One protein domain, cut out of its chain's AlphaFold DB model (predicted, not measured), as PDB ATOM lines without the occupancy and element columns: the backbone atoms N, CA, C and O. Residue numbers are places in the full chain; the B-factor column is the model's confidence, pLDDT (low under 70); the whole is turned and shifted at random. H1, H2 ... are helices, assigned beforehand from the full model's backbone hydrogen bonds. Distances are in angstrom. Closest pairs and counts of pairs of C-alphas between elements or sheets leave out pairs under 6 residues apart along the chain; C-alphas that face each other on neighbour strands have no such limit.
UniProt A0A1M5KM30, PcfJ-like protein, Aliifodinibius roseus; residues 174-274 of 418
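AT A GLANCE: This is residues 174 to 274 of the 418 residues of the protein "PcfJ-like protein" of Aliifodinibius roseus (UniProt A0A1M5KM30). This is an elongated body of short, mostly crossed helices in two halves: H1, H2 and H4 gather round H3 in one half, and H5, H6 and the short H7 and H8 make the other. The longest helix, H6, begins beside H3 and runs away from it, with H8 packed on H6 and H7 packed on H5. The 101 printed residues include eight named helices, H1 to H8 in chain order, and no named strand; the class is all helix. The whole is compact, with a radius of gyration of the C-alphas of 13.4 A, and spans 40 by 24 by 21 A.

HOW THE PARTS SIT: Start at H6, residues 243 to 255. Its residues 243 to 244 alone touch H3, residues 206 to 214, about perpendicular at 85 degrees; the closest C-alphas, of Leu 208 and Ala 243, are 5.2 A apart. H3 is the hub, touching four helices. With H4, residues 217 to 225, it forms a helical hairpin at a steep tilt of 43 degrees, opposite ways, closest at C-alphas 212 and 219, 4.5 A. H3 touches H2, residues 195 to 202, at C-alphas 200 and 209, 5.6 A, and H1, residues 184 to 193, at C-alphas 186 and 213, 6.2 A. H1 and H2 touch only at the corner, where C-alphas 191 and 198 are 4.8 A apart. Back at H6, its residues 245 to 249 alone touch H8, residues 271 to 274; the closest C-alphas, 246 and 271, are 7.0 A apart. H5, residues 227 to 235, touches H7, residues 263 to 266, at C-alphas 232 and 263, 6.5 A. H5 and H6 are apart, and H2 and H5 are near each other. In H1 to H6 every O i to N i+4 pair is within hydrogen-bond range; H7 and H8 are too short for such a pair.

IN THESE COORDINATES: Find C-alpha 243 at (-3.494, 11.822, 79.619); from there H6 runs 18.4 A to C-alpha 255 at (12.231, 19.788, 74.323). H1 begins at C-alpha 184, (-11.627, -4.618, 89.154), and is 14.2 A long. H5 measures 12.3 A, H4 12.0 A, H3 11.8 A and H2 10.5 A. H8 ends at C-alpha 274, (-1.519, 23.603, 72.173).

THE WHOLE: The two C-alphas farthest apart, of Gly 177 and Asp 257, are 42.4 A apart. The printed part has no cut. The links H5 to H6 and H6 to H7 are short, with 7 residues each, and the other links between helices are tight. The mean pLDDT of the printed part is 94.0, and no printed residue is under 70.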
ATOM      1  N   GLY A 174     -10.868   5.775  97.932       93.25
ATOM      2  CA  GLY A 174     -11.631   6.512  96.918       93.25
ATOM      3  C   GLY A 174     -12.514   5.663  96.000       93.25
ATOM      4  O   GLY A 174     -13.110   6.208  95.070       93.25
ATOM      5  N   TYR A 175     -12.653   4.353  96.238       95.00
ATOM      6  CA  TYR A 175     -13.604   3.533  95.484       95.00
ATOM      7  C   TYR A 175     -15.060   3.902  95.814       95.00
ATOM      8  O   TYR A 175     -15.514   3.727  96.944       95.00
ATOM      9  N   LYS A 176     -15.814   4.342  94.798       91.69
ATOM     10  CA  LYS A 176     -17.228   4.759  94.907       91.69
ATOM     11  C   LYS A 176     -18.222   3.793  94.243       91.69
ATOM     12  O   LYS A 176     -19.340   4.178  93.922       91.69
ATOM     13  N   GLY A 177     -17.834   2.539  93.994       90.56
ATOM     14  CA  GLY A 177     -18.749   1.536  93.423       90.56
ATOM     15  C   GLY A 177     -18.714   1.391  91.896       90.56
ATOM     16  O   GLY A 177     -19.500   0.630  91.336       90.56
ATOM     17  N   TYR A 178     -17.801   2.055  91.192       89.12
ATOM     18  CA  TYR A 178     -17.630   1.915  89.741       89.12
ATOM     19  C   TYR A 178     -16.142   1.850  89.374       89.12
ATOM     20  O   TYR A 178     -15.302   2.406  90.075       89.12
ATOM     21  N   PHE A 179     -15.826   1.164  88.272       90.50
ATOM     22  CA  PHE A 179     -14.444   0.862  87.860       90.50
ATOM     23  C   PHE A 179     -13.955   1.663  86.651       90.50
ATOM     24  O   PHE A 179     -12.811   1.512  86.251       90.50
ATOM     25  N   ARG A 180     -14.807   2.514  86.062       85.38
ATOM     26  CA  ARG A 180     -14.457   3.389  84.922       85.38
ATOM     27  C   ARG A 180     -13.841   2.664  83.713       85.38
ATOM     28  O   ARG A 180     -13.032   3.236  83.006       85.38
ATOM     29  N   GLY A 181     -14.250   1.420  83.465       86.19
ATOM     30  CA  GLY A 181     -13.723   0.612  82.359       86.19
ATOM     31  C   GLY A 181     -12.471  -0.195  82.710       86.19
ATOM     32  O   GLY A 181     -12.067  -1.026  81.907       86.19
ATOM     33  N   GLU A 182     -11.909  -0.031  83.909       90.25
ATOM     34  CA  GLU A 182     -10.770  -0.824  84.371       90.25
ATOM     35  C   GLU A 182     -11.193  -2.198  84.906       90.25
ATOM     36  O   GLU A 182     -12.291  -2.382  85.445       90.25
ATOM     37  N   ALA A 183     -10.283  -3.172  84.823       91.31
ATOM     38  CA  ALA A 183     -10.488  -4.472  85.450       91.31
ATOM     39  C   ALA A 183     -10.490  -4.320  86.989       91.31
ATOM     40  O   ALA A 183      -9.561  -3.716  87.538       91.31
ATOM     41  N   PRO A 184     -11.474  -4.884  87.723       94.75
ATOM     42  CA  PRO A 184     -11.627  -4.618  89.154       94.75
ATOM     43  C   PRO A 184     -10.390  -4.906  90.011       94.75
ATOM     44  O   PRO A 184     -10.061  -4.129  90.901       94.75
ATOM     45  N   HIS A 185      -9.676  -5.998  89.738       94.06
ATOM     46  CA  HIS A 185      -8.496  -6.382  90.514       94.06
ATOM     47  C   HIS A 185      -7.301  -5.447  90.271       94.06
ATOM     48  O   HIS A 185      -6.598  -5.117  91.224       94.06
ATOM     49  N   HIS A 186      -7.104  -4.966  89.037       93.81
ATOM     50  CA  HIS A 186      -6.083  -3.959  88.725       93.81
ATOM     51  C   HIS A 186      -6.422  -2.615  89.357       93.81
ATOM     52  O   HIS A 186      -5.550  -1.992  89.958       93.81
ATOM     53  N   PHE A 187      -7.694  -2.210  89.307       95.50
ATOM     54  CA  PHE A 187      -8.178  -1.016  89.998       95.50
ATOM     55  C   PHE A 187      -7.871  -1.087  91.502       95.50
ATOM     56  O   PHE A 187      -7.268  -0.168  92.051       95.50
ATOM     57  N   PHE A 188      -8.249  -2.189  92.162       96.12
ATOM     58  CA  PHE A 188      -8.020  -2.374  93.596       96.12
ATOM     59  C   PHE A 188      -6.534  -2.398  93.946       96.12
ATOM     60  O   PHE A 188      -6.107  -1.677  94.842       96.12
ATOM     61  N   SER A 189      -5.732  -3.171  93.215       95.31
ATOM     62  CA  SER A 189      -4.285  -3.222  93.428       95.31
ATOM     63  C   SER A 189      -3.641  -1.845  93.285       95.31
ATOM     64  O   SER A 189      -2.819  -1.458  94.116       95.31
ATOM     65  N   ALA A 190      -4.048  -1.069  92.277       95.06
ATOM     66  CA  ALA A 190      -3.445   0.224  91.998       95.06
ATOM     67  C   ALA A 190      -3.683   1.244  93.123       95.06
ATOM     68  O   ALA A 190      -2.737   1.919  93.533       95.06
ATOM     69  N   ILE A 191      -4.907   1.324  93.658       96.00
ATOM     70  CA  ILE A 191      -5.234   2.254  94.754       96.00
ATOM     71  C   ILE A 191      -4.693   1.807  96.114       96.00
ATOM     72  O   ILE A 191      -4.570   2.635  97.010       96.00
ATOM     73  N   LEU A 192      -4.404   0.516  96.294       96.06
ATOM     74  CA  LEU A 192      -3.813  -0.006  97.529       96.06
ATOM     75  C   LEU A 192      -2.295   0.181  97.543       96.06
ATOM     76  O   LEU A 192      -1.723   0.550  98.563       96.06
ATOM     77  N   LYS A 193      -1.643  -0.040  96.398       94.31
ATOM     78  CA  LYS A 193      -0.182  -0.064  96.296       94.31
ATOM     79  C   LYS A 193       0.446   1.306  96.047       94.31
ATOM     80  O   LYS A 193       1.589   1.532  96.444       94.31
ATOM     81  N   TYR A 194      -0.248   2.212  95.353       94.62
ATOM     82  CA  TYR A 194       0.354   3.451  94.855       94.62
ATOM     83  C   TYR A 194      -0.408   4.702  95.336       94.62
ATOM     84  O   TYR A 194      -1.428   5.064  94.744       94.62
ATOM     85  N   PRO A 195       0.126   5.455  96.321       94.62
ATOM     86  CA  PRO A 195      -0.533   6.650  96.870       94.62
ATOM     87  C   PRO A 195      -0.825   7.752  95.836       94.62
ATOM     88  O   PRO A 195      -1.822   8.469  95.923       94.62
ATOM     89  N   LYS A 196       0.025   7.882  94.807       95.94
ATOM     90  CA  LYS A 196      -0.203   8.827  93.700       95.94
ATOM     91  C   LYS A 196      -1.446   8.464  92.886       95.94
ATOM     92  O   LYS A 196      -2.189   9.349  92.485       95.94
ATOM     93  N   VAL A 197      -1.695   7.170  92.680       95.94
ATOM     94  CA  VAL A 197      -2.867   6.684  91.937       95.94
ATOM     95  C   VAL A 197      -4.144   6.903  92.744       95.94
ATOM     96  O   VAL A 197      -5.142   7.360  92.194       95.94
ATOM     97  N   GLU A 198      -4.097   6.658  94.056       96.19
ATOM     98  CA  GLU A 198      -5.173   7.035  94.979       96.19
ATOM     99  C   GLU A 198      -5.489   8.537  94.887       96.19
ATOM    100  O   GLU A 198      -6.652   8.922  94.759       96.19
ATOM    101  N   THR A 199      -4.457   9.385  94.903       97.12
ATOM    102  CA  THR A 199      -4.615  10.842  94.799       97.12
ATOM    103  C   THR A 199      -5.292  11.232  93.485       97.12
ATOM    104  O   THR A 199      -6.272  11.970  93.511       97.12
ATOM    105  N   LEU A 200      -4.840  10.685  92.349       97.12
ATOM    106  CA  LEU A 200      -5.455  10.924  91.036       97.12
ATOM    107  C   LEU A 200      -6.931  10.511  91.005       97.12
ATOM    108  O   LEU A 200      -7.772  11.242  90.482       97.12
ATOM    109  N   LEU A 201      -7.266   9.359  91.597       96.31
ATOM    110  CA  LEU A 201      -8.648   8.891  91.678       96.31
ATOM    111  C   LEU A 201      -9.524   9.862  92.479       96.31
ATOM    112  O   LEU A 201     -10.619  10.210  92.034       96.31
ATOM    113  N   LYS A 202      -9.043  10.281  93.656       95.62
ATOM    114  CA  LYS A 202      -9.759  11.187  94.563       95.62
ATOM    115  C   LYS A 202      -9.908  12.593  93.986       95.62
ATOM    116  O   LYS A 202     -10.967  13.187  94.155       95.62
ATOM    117  N   ALA A 203      -8.896  13.074  93.270       95.44
ATOM    118  CA  ALA A 203      -8.880  14.378  92.613       95.44
ATOM    119  C   ALA A 203      -9.695  14.429  91.308       95.44
ATOM    120  O   ALA A 203      -9.741  15.465  90.660       95.44
ATOM    121  N   GLY A 204     -10.312  13.323  90.875       94.81
ATOM    122  CA  GLY A 204     -11.100  13.311  89.639       94.81
ATOM    123  C   GLY A 204     -10.273  13.215  88.349       94.81
ATOM    124  O   GLY A 204     -10.848  13.224  87.265       94.81
ATOM    125  N   GLN A 205      -8.949  13.054  88.445       96.44
ATOM    126  CA  GLN A 205      -8.019  12.950  87.312       96.44
ATOM    127  C   GLN A 205      -8.098  11.565  86.654       96.44
ATOM    128  O   GLN A 205      -7.185  10.739  86.735       96.44
ATOM    129  N   HIS A 206      -9.247  11.269  86.047       94.50
ATOM    130  CA  HIS A 206      -9.603   9.923  85.600       94.50
ATOM    131  C   HIS A 206      -8.764   9.422  84.430       94.50
ATOM    132  O   HIS A 206      -8.424   8.243  84.420       94.50
ATOM    133  N   SER A 207      -8.368  10.298  83.507       95.06
ATOM    134  CA  SER A 207      -7.506   9.923  82.382       95.06
ATOM    135  C   SER A 207      -6.122   9.468  82.862       95.06
ATOM    136  O   SER A 207      -5.658   8.374  82.534       95.06
ATOM    137  N   LEU A 208      -5.502  10.247  83.759       96.12
ATOM    138  CA  LEU A 208      -4.214   9.917  84.385       96.12
ATOM    139  C   LEU A 208      -4.305   8.679  85.293       96.12
ATOM    140  O   LEU A 208      -3.368   7.878  85.361       96.12
ATOM    141  N   PHE A 209      -5.435   8.503  85.985       96.00
ATOM    142  CA  PHE A 209      -5.716   7.295  86.760       96.00
ATOM    143  C   PHE A 209      -5.769   6.056  85.856       96.00
ATOM    144  O   PHE A 209      -5.060   5.084  86.117       96.00
ATOM    145  N   SER A 210      -6.554   6.099  84.777       94.25
ATOM    146  CA  SER A 210      -6.681   4.995  83.821       94.25
ATOM    147  C   SER A 210      -5.349   4.651  83.164       94.25
ATOM    148  O   SER A 210      -5.011   3.476  83.046       94.25
ATOM    149  N   LEU A 211      -4.517   5.647  82.847       93.06
ATOM    150  CA  LEU A 211      -3.159   5.409  82.355       93.06
ATOM    151  C   LEU A 211      -2.316   4.576  83.343       93.06
ATOM    152  O   LEU A 211      -1.619   3.643  82.933       93.06
ATOM    153  N   CYS A 212      -2.391   4.874  84.647       93.44
ATOM    154  CA  CYS A 212      -1.666   4.134  85.688       93.44
ATOM    155  C   CYS A 212      -2.125   2.677  85.845       93.44
ATOM    156  O   CYS A 212      -1.315   1.815  86.214       93.44
ATOM    157  N   VAL A 213      -3.417   2.416  85.627       91.38
ATOM    158  CA  VAL A 213      -4.019   1.085  85.764       91.38
ATOM    159  C   VAL A 213      -3.804   0.269  84.487       91.38
ATOM    160  O   VAL A 213      -3.246  -0.826  84.556       91.38
ATOM    161  N   GLY A 214      -4.153   0.823  83.325       82.81
ATOM    162  CA  GLY A 214      -4.146   0.131  82.035       82.81
ATOM    163  C   GLY A 214      -2.760  -0.078  81.416       82.81
ATOM    164  O   GLY A 214      -2.486  -1.159  80.898       82.81
ATOM    165  N   MET A 215      -1.853   0.908  81.489       76.81
ATOM    166  CA  MET A 215      -0.489   0.788  80.928       76.81
ATOM    167  C   MET A 215       0.550   0.287  81.941       76.81
ATOM    168  O   MET A 215       1.750   0.257  81.653       76.81
ATOM    169  N   GLY A 216       0.109  -0.111  83.135       81.50
ATOM    170  CA  GLY A 216       0.973  -0.713  84.137       81.50
ATOM    171  C   GLY A 216       2.141   0.197  84.539       81.50
ATOM    172  O   GLY A 216       1.955   1.357  84.911       81.50
ATOM    173  N   ASP A 217       3.358  -0.349  84.498       85.56
ATOM    174  CA  ASP A 217       4.565   0.363  84.932       85.56
ATOM    175  C   ASP A 217       4.889   1.573  84.056       85.56
ATOM    176  O   ASP A 217       5.353   2.582  84.579       85.56
ATOM    177  N   TYR A 218       4.590   1.523  82.755       87.69
ATOM    178  CA  TYR A 218       4.835   2.651  81.855       87.69
ATOM    179  C   TYR A 218       4.046   3.893  82.290       87.69
ATOM    180  O   TYR A 218       4.631   4.952  82.526       87.69
ATOM    181  N   GLY A 219       2.730   3.741  82.480       89.25
ATOM    182  CA  GLY A 219       1.857   4.836  82.909       89.25
ATOM    183  C   GLY A 219       2.241   5.381  84.284       89.25
ATOM    184  O   GLY A 219       2.355   6.592  84.475       89.25
ATOM    185  N   ARG A 220       2.543   4.488  85.234       92.25
ATOM    186  CA  ARG A 220       3.004   4.878  86.577       92.25
ATOM    187  C   ARG A 220       4.336   5.621  86.553       92.25
ATOM    188  O   ARG A 220       4.502   6.578  87.306       92.25
ATOM    189  N   ASN A 221       5.273   5.211  85.700       93.56
ATOM    190  CA  ASN A 221       6.562   5.881  85.552       93.56
ATOM    191  C   ASN A 221       6.391   7.288  84.975       93.56
ATOM    192  O   ASN A 221       6.989   8.223  85.501       93.56
ATOM    193  N   LYS A 222       5.514   7.465  83.980       92.88
ATOM    194  CA  LYS A 222       5.178   8.788  83.434       92.88
ATOM    195  C   LYS A 222       4.525   9.698  84.472       92.88
ATOM    196  O   LYS A 222       4.990  10.813  84.686       92.88
ATOM    197  N   VAL A 223       3.530   9.203  85.207       94.88
ATOM    198  CA  VAL A 223       2.917   9.961  86.314       94.88
ATOM    199  C   VAL A 223       3.931  10.279  87.412       94.88
ATOM    200  O   VAL A 223       3.878  11.345  88.025       94.88
ATOM    201  N   ARG A 224       4.885   9.381  87.680       95.50
ATOM    202  CA  ARG A 224       5.963   9.639  88.638       95.50
ATOM    203  C   ARG A 224       6.895  10.744  88.148       95.50
ATOM    204  O   ARG A 224       7.240  11.585  88.976       95.50
ATOM    205  N   GLN A 225       7.277  10.718  86.870       95.00
ATOM    206  CA  GLN A 225       8.134  11.710  86.218       95.00
ATOM    207  C   GLN A 225       7.502  13.105  86.306       95.00
ATOM    208  O   GLN A 225       8.105  14.011  86.869       95.00
ATOM    209  N   TYR A 226       6.249  13.246  85.868       96.38
ATOM    210  CA  TYR A 226       5.554  14.538  85.786       96.38
ATOM    211  C   TYR A 226       4.711  14.881  87.021       96.38
ATOM    212  O   TYR A 226       3.811  15.715  86.966       96.38
ATOM    213  N   TRP A 227       4.988  14.261  88.174       97.44
ATOM    214  CA  TRP A 227       4.141  14.412  89.363       97.44
ATOM    215  C   TRP A 227       4.000  15.863  89.833       97.44
ATOM    216  O   TRP A 227       2.919  16.266  90.248       97.44
ATOM    217  N   LYS A 228       5.077  16.655  89.757       97.38
ATOM    218  CA  LYS A 228       5.039  18.070  90.154       97.38
ATOM    219  C   LYS A 228       4.101  18.878  89.251       97.38
ATOM    220  O   LYS A 228       3.266  19.609  89.775       97.38
ATOM    221  N   SER A 229       4.179  18.677  87.936       97.50
ATOM    222  CA  SER A 229       3.279  19.291  86.952       97.50
ATOM    223  C   SER A 229       1.830  18.874  87.200       97.50
ATOM    224  O   SER A 229       0.950  19.720  87.274       97.50
ATOM    225  N   ILE A 230       1.580  17.586  87.463       97.56
ATOM    226  CA  ILE A 230       0.243  17.084  87.822       97.56
ATOM    227  C   ILE A 230      -0.282  17.763  89.098       97.56
ATOM    228  O   ILE A 230      -1.444  18.153  89.154       97.56
ATOM    229  N   CYS A 231       0.553  17.943  90.127       97.38
ATOM    230  CA  CYS A 231       0.155  18.668  91.336       97.38
ATOM    231  C   CYS A 231      -0.221  20.125  91.052       97.38
ATOM    232  O   CYS A 231      -1.155  20.628  91.669       97.38
ATOM    233  N   ILE A 232       0.489  20.804  90.152       97.00
ATOM    234  CA  ILE A 232       0.171  22.185  89.774       97.00
ATOM    235  C   ILE A 232      -1.124  22.222  88.959       97.00
ATOM    236  O   ILE A 232      -1.984  23.040  89.267       97.00
ATOM    237  N   ALA A 233      -1.322  21.296  88.017       97.31
ATOM    238  CA  ALA A 233      -2.579  21.163  87.282       97.31
ATOM    239  C   ALA A 233      -3.770  20.978  88.238       97.31
ATOM    240  O   ALA A 233      -4.738  21.729  88.175       97.31
ATOM    241  N   MET A 234      -3.653  20.069  89.214       96.88
ATOM    242  CA  MET A 234      -4.689  19.861  90.237       96.88
ATOM    243  C   MET A 234      -4.941  21.097  91.115       96.88
ATOM    244  O   MET A 234      -6.066  21.292  91.550       96.88
ATOM    245  N   ARG A 235      -3.926  21.925  91.399       96.38
ATOM    246  CA  ARG A 235      -4.089  23.172  92.176       96.38
ATOM    247  C   ARG A 235      -4.772  24.293  91.395       96.38
ATOM    248  O   ARG A 235      -5.277  25.213  92.020       96.38
ATOM    249  N   ASN A 236      -4.740  24.226  90.067       96.31
ATOM    250  CA  ASN A 236      -5.393  25.177  89.168       96.31
ATOM    251  C   ASN A 236      -6.725  24.621  88.633       96.31
ATOM    252  O   ASN A 236      -7.176  25.047  87.577       96.31
ATOM    253  N   ASP A 237      -7.303  23.619  89.309       95.56
ATOM    254  CA  ASP A 237      -8.549  22.945  88.917       95.56
ATOM    255  C   ASP A 237      -8.558  22.410  87.468       95.56
ATOM    256  O   ASP A 237      -9.609  22.190  86.865       95.56
ATOM    257  N   TYR A 238      -7.375  22.142  86.904       96.88
ATOM    258  CA  TYR A 238      -7.223  21.661  85.537       96.88
ATOM    259  C   TYR A 238      -7.387  20.142  85.473       96.88
ATOM    260  O   TYR A 238      -6.548  19.392  85.983       96.88
ATOM    261  N   ILE A 239      -8.455  19.671  84.828       96.69
ATOM    262  CA  ILE A 239      -8.712  18.243  84.605       96.69
ATOM    263  C   ILE A 239      -8.091  17.803  83.281       96.69
ATOM    264  O   ILE A 239      -8.452  18.292  82.215       96.69
ATOM    265  N   VAL A 240      -7.192  16.821  83.345       96.25
ATOM    266  CA  VAL A 240      -6.582  16.233  82.150       96.25
ATOM    267  C   VAL A 240      -7.561  15.239  81.527       96.25
ATOM    268  O   VAL A 240      -7.755  14.135  82.046       96.25
ATOM    269  N   GLU A 241      -8.179  15.628  80.412       93.50
ATOM    270  CA  GLU A 241      -9.129  14.781  79.676       93.50
ATOM    271  C   GLU A 241      -8.426  13.646  78.920       93.50
ATOM    272  O   GLU A 241      -8.821  12.482  79.038       93.50
ATOM    273  N   ASP A 242      -7.330  13.952  78.221       94.38
ATOM    274  CA  ASP A 242      -6.477  12.973  77.543       94.38
ATOM    275  C   ASP A 242      -5.067  12.982  78.143       94.38
ATOM    276  O   ASP A 242      -4.244  13.860  77.884       94.38
ATOM    277  N   ALA A 243      -4.787  11.979  78.974       94.75
ATOM    278  CA  ALA A 243      -3.494  11.822  79.619       94.75
ATOM    279  C   ALA A 243      -2.365  11.537  78.628       94.75
ATOM    280  O   ALA A 243      -1.229  11.903  78.914       94.75
ATOM    281  N   SER A 244      -2.643  10.877  77.503       92.19
ATOM    282  CA  SER A 244      -1.598  10.551  76.528       92.19
ATOM    283  C   SER A 244      -1.161  11.820  75.808       92.19
ATOM    284  O   SER A 244       0.019  12.161  75.857       92.19
ATOM    285  N   ASP A 245      -2.119  12.565  75.252       93.56
ATOM    286  CA  ASP A 245      -1.846  13.825  74.552       93.56
ATOM    287  C   ASP A 245      -1.224  14.867  75.494       93.56
ATOM    288  O   ASP A 245      -0.289  15.571  75.112       93.56
ATOM    289  N   TRP A 246      -1.680  14.946  76.751       97.00
ATOM    290  CA  TRP A 246      -1.122  15.885  77.729       97.00
ATOM    291  C   TRP A 246       0.313  15.543  78.139       97.00
ATOM    292  O   TRP A 246       1.154  16.431  78.247       97.00
ATOM    293  N   LEU A 247       0.633  14.261  78.335       95.44
ATOM    294  CA  LEU A 247       2.001  13.845  78.658       95.44
ATOM    295  C   LEU A 247       2.953  14.010  77.468       95.44
ATOM    296  O   LEU A 247       4.105  14.396  77.672       95.44
ATOM    297  N   ASP A 248       2.486  13.748  76.245       93.75
ATOM    298  CA  ASP A 248       3.250  14.022  75.023       93.75
ATOM    299  C   ASP A 248       3.483  15.531  74.858       93.75
ATOM    300  O   ASP A 248       4.595  15.960  74.544       93.75
ATOM    301  N   TYR A 249       2.471  16.346  75.166       96.12
ATOM    302  CA  TYR A 249       2.584  17.800  75.220       96.12
ATOM    303  C   TYR A 249       3.640  18.275  76.229       96.12
ATOM    304  O   TYR A 249       4.512  19.056  75.852       96.12
ATOM    305  N   LEU A 250       3.639  17.760  77.465       96.44
ATOM    306  CA  LEU A 250       4.685  18.078  78.446       96.44
ATOM    307  C   LEU A 250       6.083  17.691  77.954       96.44
ATOM    308  O   LEU A 250       7.030  18.450  78.141       96.44
ATOM    309  N   GLY A 251       6.216  16.537  77.295       95.00
ATOM    310  CA  GLY A 251       7.486  16.125  76.699       95.00
ATOM    311  C   GLY A 251       7.965  17.076  75.599       95.00
ATOM    312  O   GLY A 251       9.163  17.320  75.477       95.00
ATOM    313  N   MET A 252       7.046  17.648  74.815       95.31
ATOM    314  CA  MET A 252       7.389  18.691  73.844       95.31
ATOM    315  C   MET A 252       7.797  19.994  74.534       95.31
ATOM    316  O   MET A 252       8.776  20.604  74.119       95.31
ATOM    317  N   LEU A 253       7.108  20.401  75.603       95.94
ATOM    318  CA  LEU A 253       7.498  21.574  76.391       95.94
ATOM    319  C   LEU A 253       8.935  21.458  76.921       95.94
ATOM    320  O   LEU A 253       9.701  22.406  76.773       95.94
ATOM    321  N   GLU A 254       9.322  20.292  77.452       95.00
ATOM    322  CA  GLU A 254      10.708  20.023  77.870       95.00
ATOM    323  C   GLU A 254      11.702  20.166  76.707       95.00
ATOM    324  O   GLU A 254      12.765  20.753  76.880       95.00
ATOM    325  N   GLN A 255      11.365  19.672  75.509       93.44
ATOM    326  CA  GLN A 255      12.231  19.788  74.323       93.44
ATOM    327  C   GLN A 255      12.412  21.227  73.827       93.44
ATOM    328  O   GLN A 255      13.397  21.515  73.152       93.44
ATOM    329  N   PHE A 256      11.458  22.109  74.128       94.31
ATOM    330  CA  PHE A 256      11.498  23.533  73.794       94.31
ATOM    331  C   PHE A 256      11.917  24.416  74.981       94.31
ATOM    332  O   PHE A 256      11.651  25.621  74.961       94.31
ATOM    333  N   ASP A 257      12.534  23.825  76.012       95.00
ATOM    334  CA  ASP A 257      13.021  24.504  77.220       95.00
ATOM    335  C   ASP A 257      11.941  25.352  77.926       95.00
ATOM    336  O   ASP A 257      12.210  26.416  78.489       95.00
ATOM    337  N   LYS A 258      10.680  24.901  77.879       95.81
ATOM    338  CA  LYS A 258       9.564  25.540  78.586       95.81
ATOM    339  C   LYS A 258       9.461  25.027  80.016       95.81
ATOM    340  O   LYS A 258       9.686  23.850  80.295       95.81
ATOM    341  N   ASP A 259       9.060  25.916  80.924       94.50
ATOM    342  CA  ASP A 259       8.894  25.566  82.331       94.50
ATOM    343  C   ASP A 259       7.632  24.718  82.550       94.50
ATOM    344  O   ASP A 259       6.513  25.224  82.637       94.50
ATOM    345  N   ILE A 260       7.823  23.406  82.696       95.56
ATOM    346  CA  ILE A 260       6.757  22.443  83.010       95.56
ATOM    347  C   ILE A 260       6.228  22.547  84.452       95.56
ATOM    348  O   ILE A 260       5.433  21.707  84.882       95.56
ATOM    349  N   LEU A 261       6.681  23.532  85.228       95.06
ATOM    350  CA  LEU A 261       6.156  23.885  86.545       95.06
ATOM    351  C   LEU A 261       5.418  25.234  86.543       95.06
ATOM    352  O   LEU A 261       4.944  25.666  87.595       95.06
ATOM    353  N   ASN A 262       5.259  25.870  85.383       95.12
ATOM    354  CA  ASN A 262       4.420  27.052  85.231       95.12
ATOM    355  C   ASN A 262       3.015  26.651  84.747       95.12
ATOM    356  O   ASN A 262       2.861  26.013  83.704       95.12
ATOM    357  N   ALA A 263       1.992  27.058  85.506       94.44
ATOM    358  CA  ALA A 263       0.580  26.812  85.212       94.44
ATOM    359  C   ALA A 263       0.165  27.311  83.818       94.44
ATOM    360  O   ALA A 263      -0.607  26.634  83.147       94.44
ATOM    361  N   GLU A 264       0.730  28.431  83.360       93.75
ATOM    362  CA  GLU A 264       0.452  29.007  82.037       93.75
ATOM    363  C   GLU A 264       0.782  28.035  80.897       93.75
ATOM    364  O   GLU A 264       0.077  27.984  79.892       93.75
ATOM    365  N   TYR A 265       1.834  27.227  81.060       93.50
ATOM    366  CA  TYR A 265       2.206  26.232  80.061       93.50
ATOM    367  C   TYR A 265       1.465  24.914  80.263       93.50
ATOM    368  O   TYR A 265       1.010  24.315  79.300       93.50
ATOM    369  N   ILE A 266       1.336  24.428  81.496       94.75
ATOM    370  CA  ILE A 266       0.812  23.072  81.713       94.75
ATOM    371  C   ILE A 266      -0.719  22.970  81.687       94.75
ATOM    372  O   ILE A 266      -1.236  21.860  81.546       94.75
ATOM    373  N   CYS A 267      -1.433  24.091  81.827       95.88
ATOM    374  CA  CYS A 267      -2.896  24.159  81.845       95.88
ATOM    375  C   CYS A 267      -3.435  24.937  80.628       95.88
ATOM    376  O   CYS A 267      -4.008  26.011  80.804       95.88
ATOM    377  N   PRO A 268      -3.254  24.447  79.386       95.12
ATOM    378  CA  PRO A 268      -3.780  25.137  78.215       95.12
ATOM    379  C   PRO A 268      -5.311  25.061  78.172       95.12
ATOM    380  O   PRO A 268      -5.876  23.983  78.376       95.12
ATOM    381  N   ASP A 269      -5.964  26.165  77.800       93.12
ATOM    382  CA  ASP A 269      -7.422  26.220  77.590       93.12
ATOM    383  C   ASP A 269      -7.903  25.179  76.564       93.12
ATOM    384  O   ASP A 269      -8.963  24.578  76.713       93.12
ATOM    385  N   ASP A 270      -7.099  24.952  75.519       94.38
ATOM    386  CA  ASP A 270      -7.322  23.930  74.495       94.38
ATOM    387  C   ASP A 270      -6.048  23.093  74.322       94.38
ATOM    388  O   ASP A 270      -5.091  23.489  73.641       94.38
ATOM    389  N   LEU A 271      -6.047  21.915  74.951       94.56
ATOM    390  CA  LEU A 271      -4.936  20.971  74.895       94.56
ATOM    391  C   LEU A 271      -4.624  20.530  73.462       94.56
ATOM    392  O   LEU A 271      -3.455  20.466  73.091       94.56
ATOM    393  N   HIS A 272      -5.634  20.249  72.638       93.31
ATOM    394  CA  HIS A 272      -5.404  19.777  71.273       93.31
ATOM    395  C   HIS A 272      -4.744  20.858  70.420       93.31
ATOM    396  O   HIS A 272      -3.814  20.567  69.662       93.31
ATOM    397  N   LYS A 273      -5.182  22.113  70.552       94.06
ATOM    398  CA  LYS A 273      -4.565  23.245  69.854       94.06
ATOM    399  C   LYS A 273      -3.123  23.464  70.311       94.06
ATOM    400  O   LYS A 273      -2.243  23.595  69.455       94.06
ATOM    401  N   ALA A 274      -2.866  23.456  71.620       94.44
ATOM    402  CA  ALA A 274      -1.519  23.603  72.173       94.44
ATOM    403  C   ALA A 274      -0.598  22.455  71.727       94.44
ATOM    404  O   ALA A 274       0.477  22.693  71.175       94.44
TER     405      ALA A 274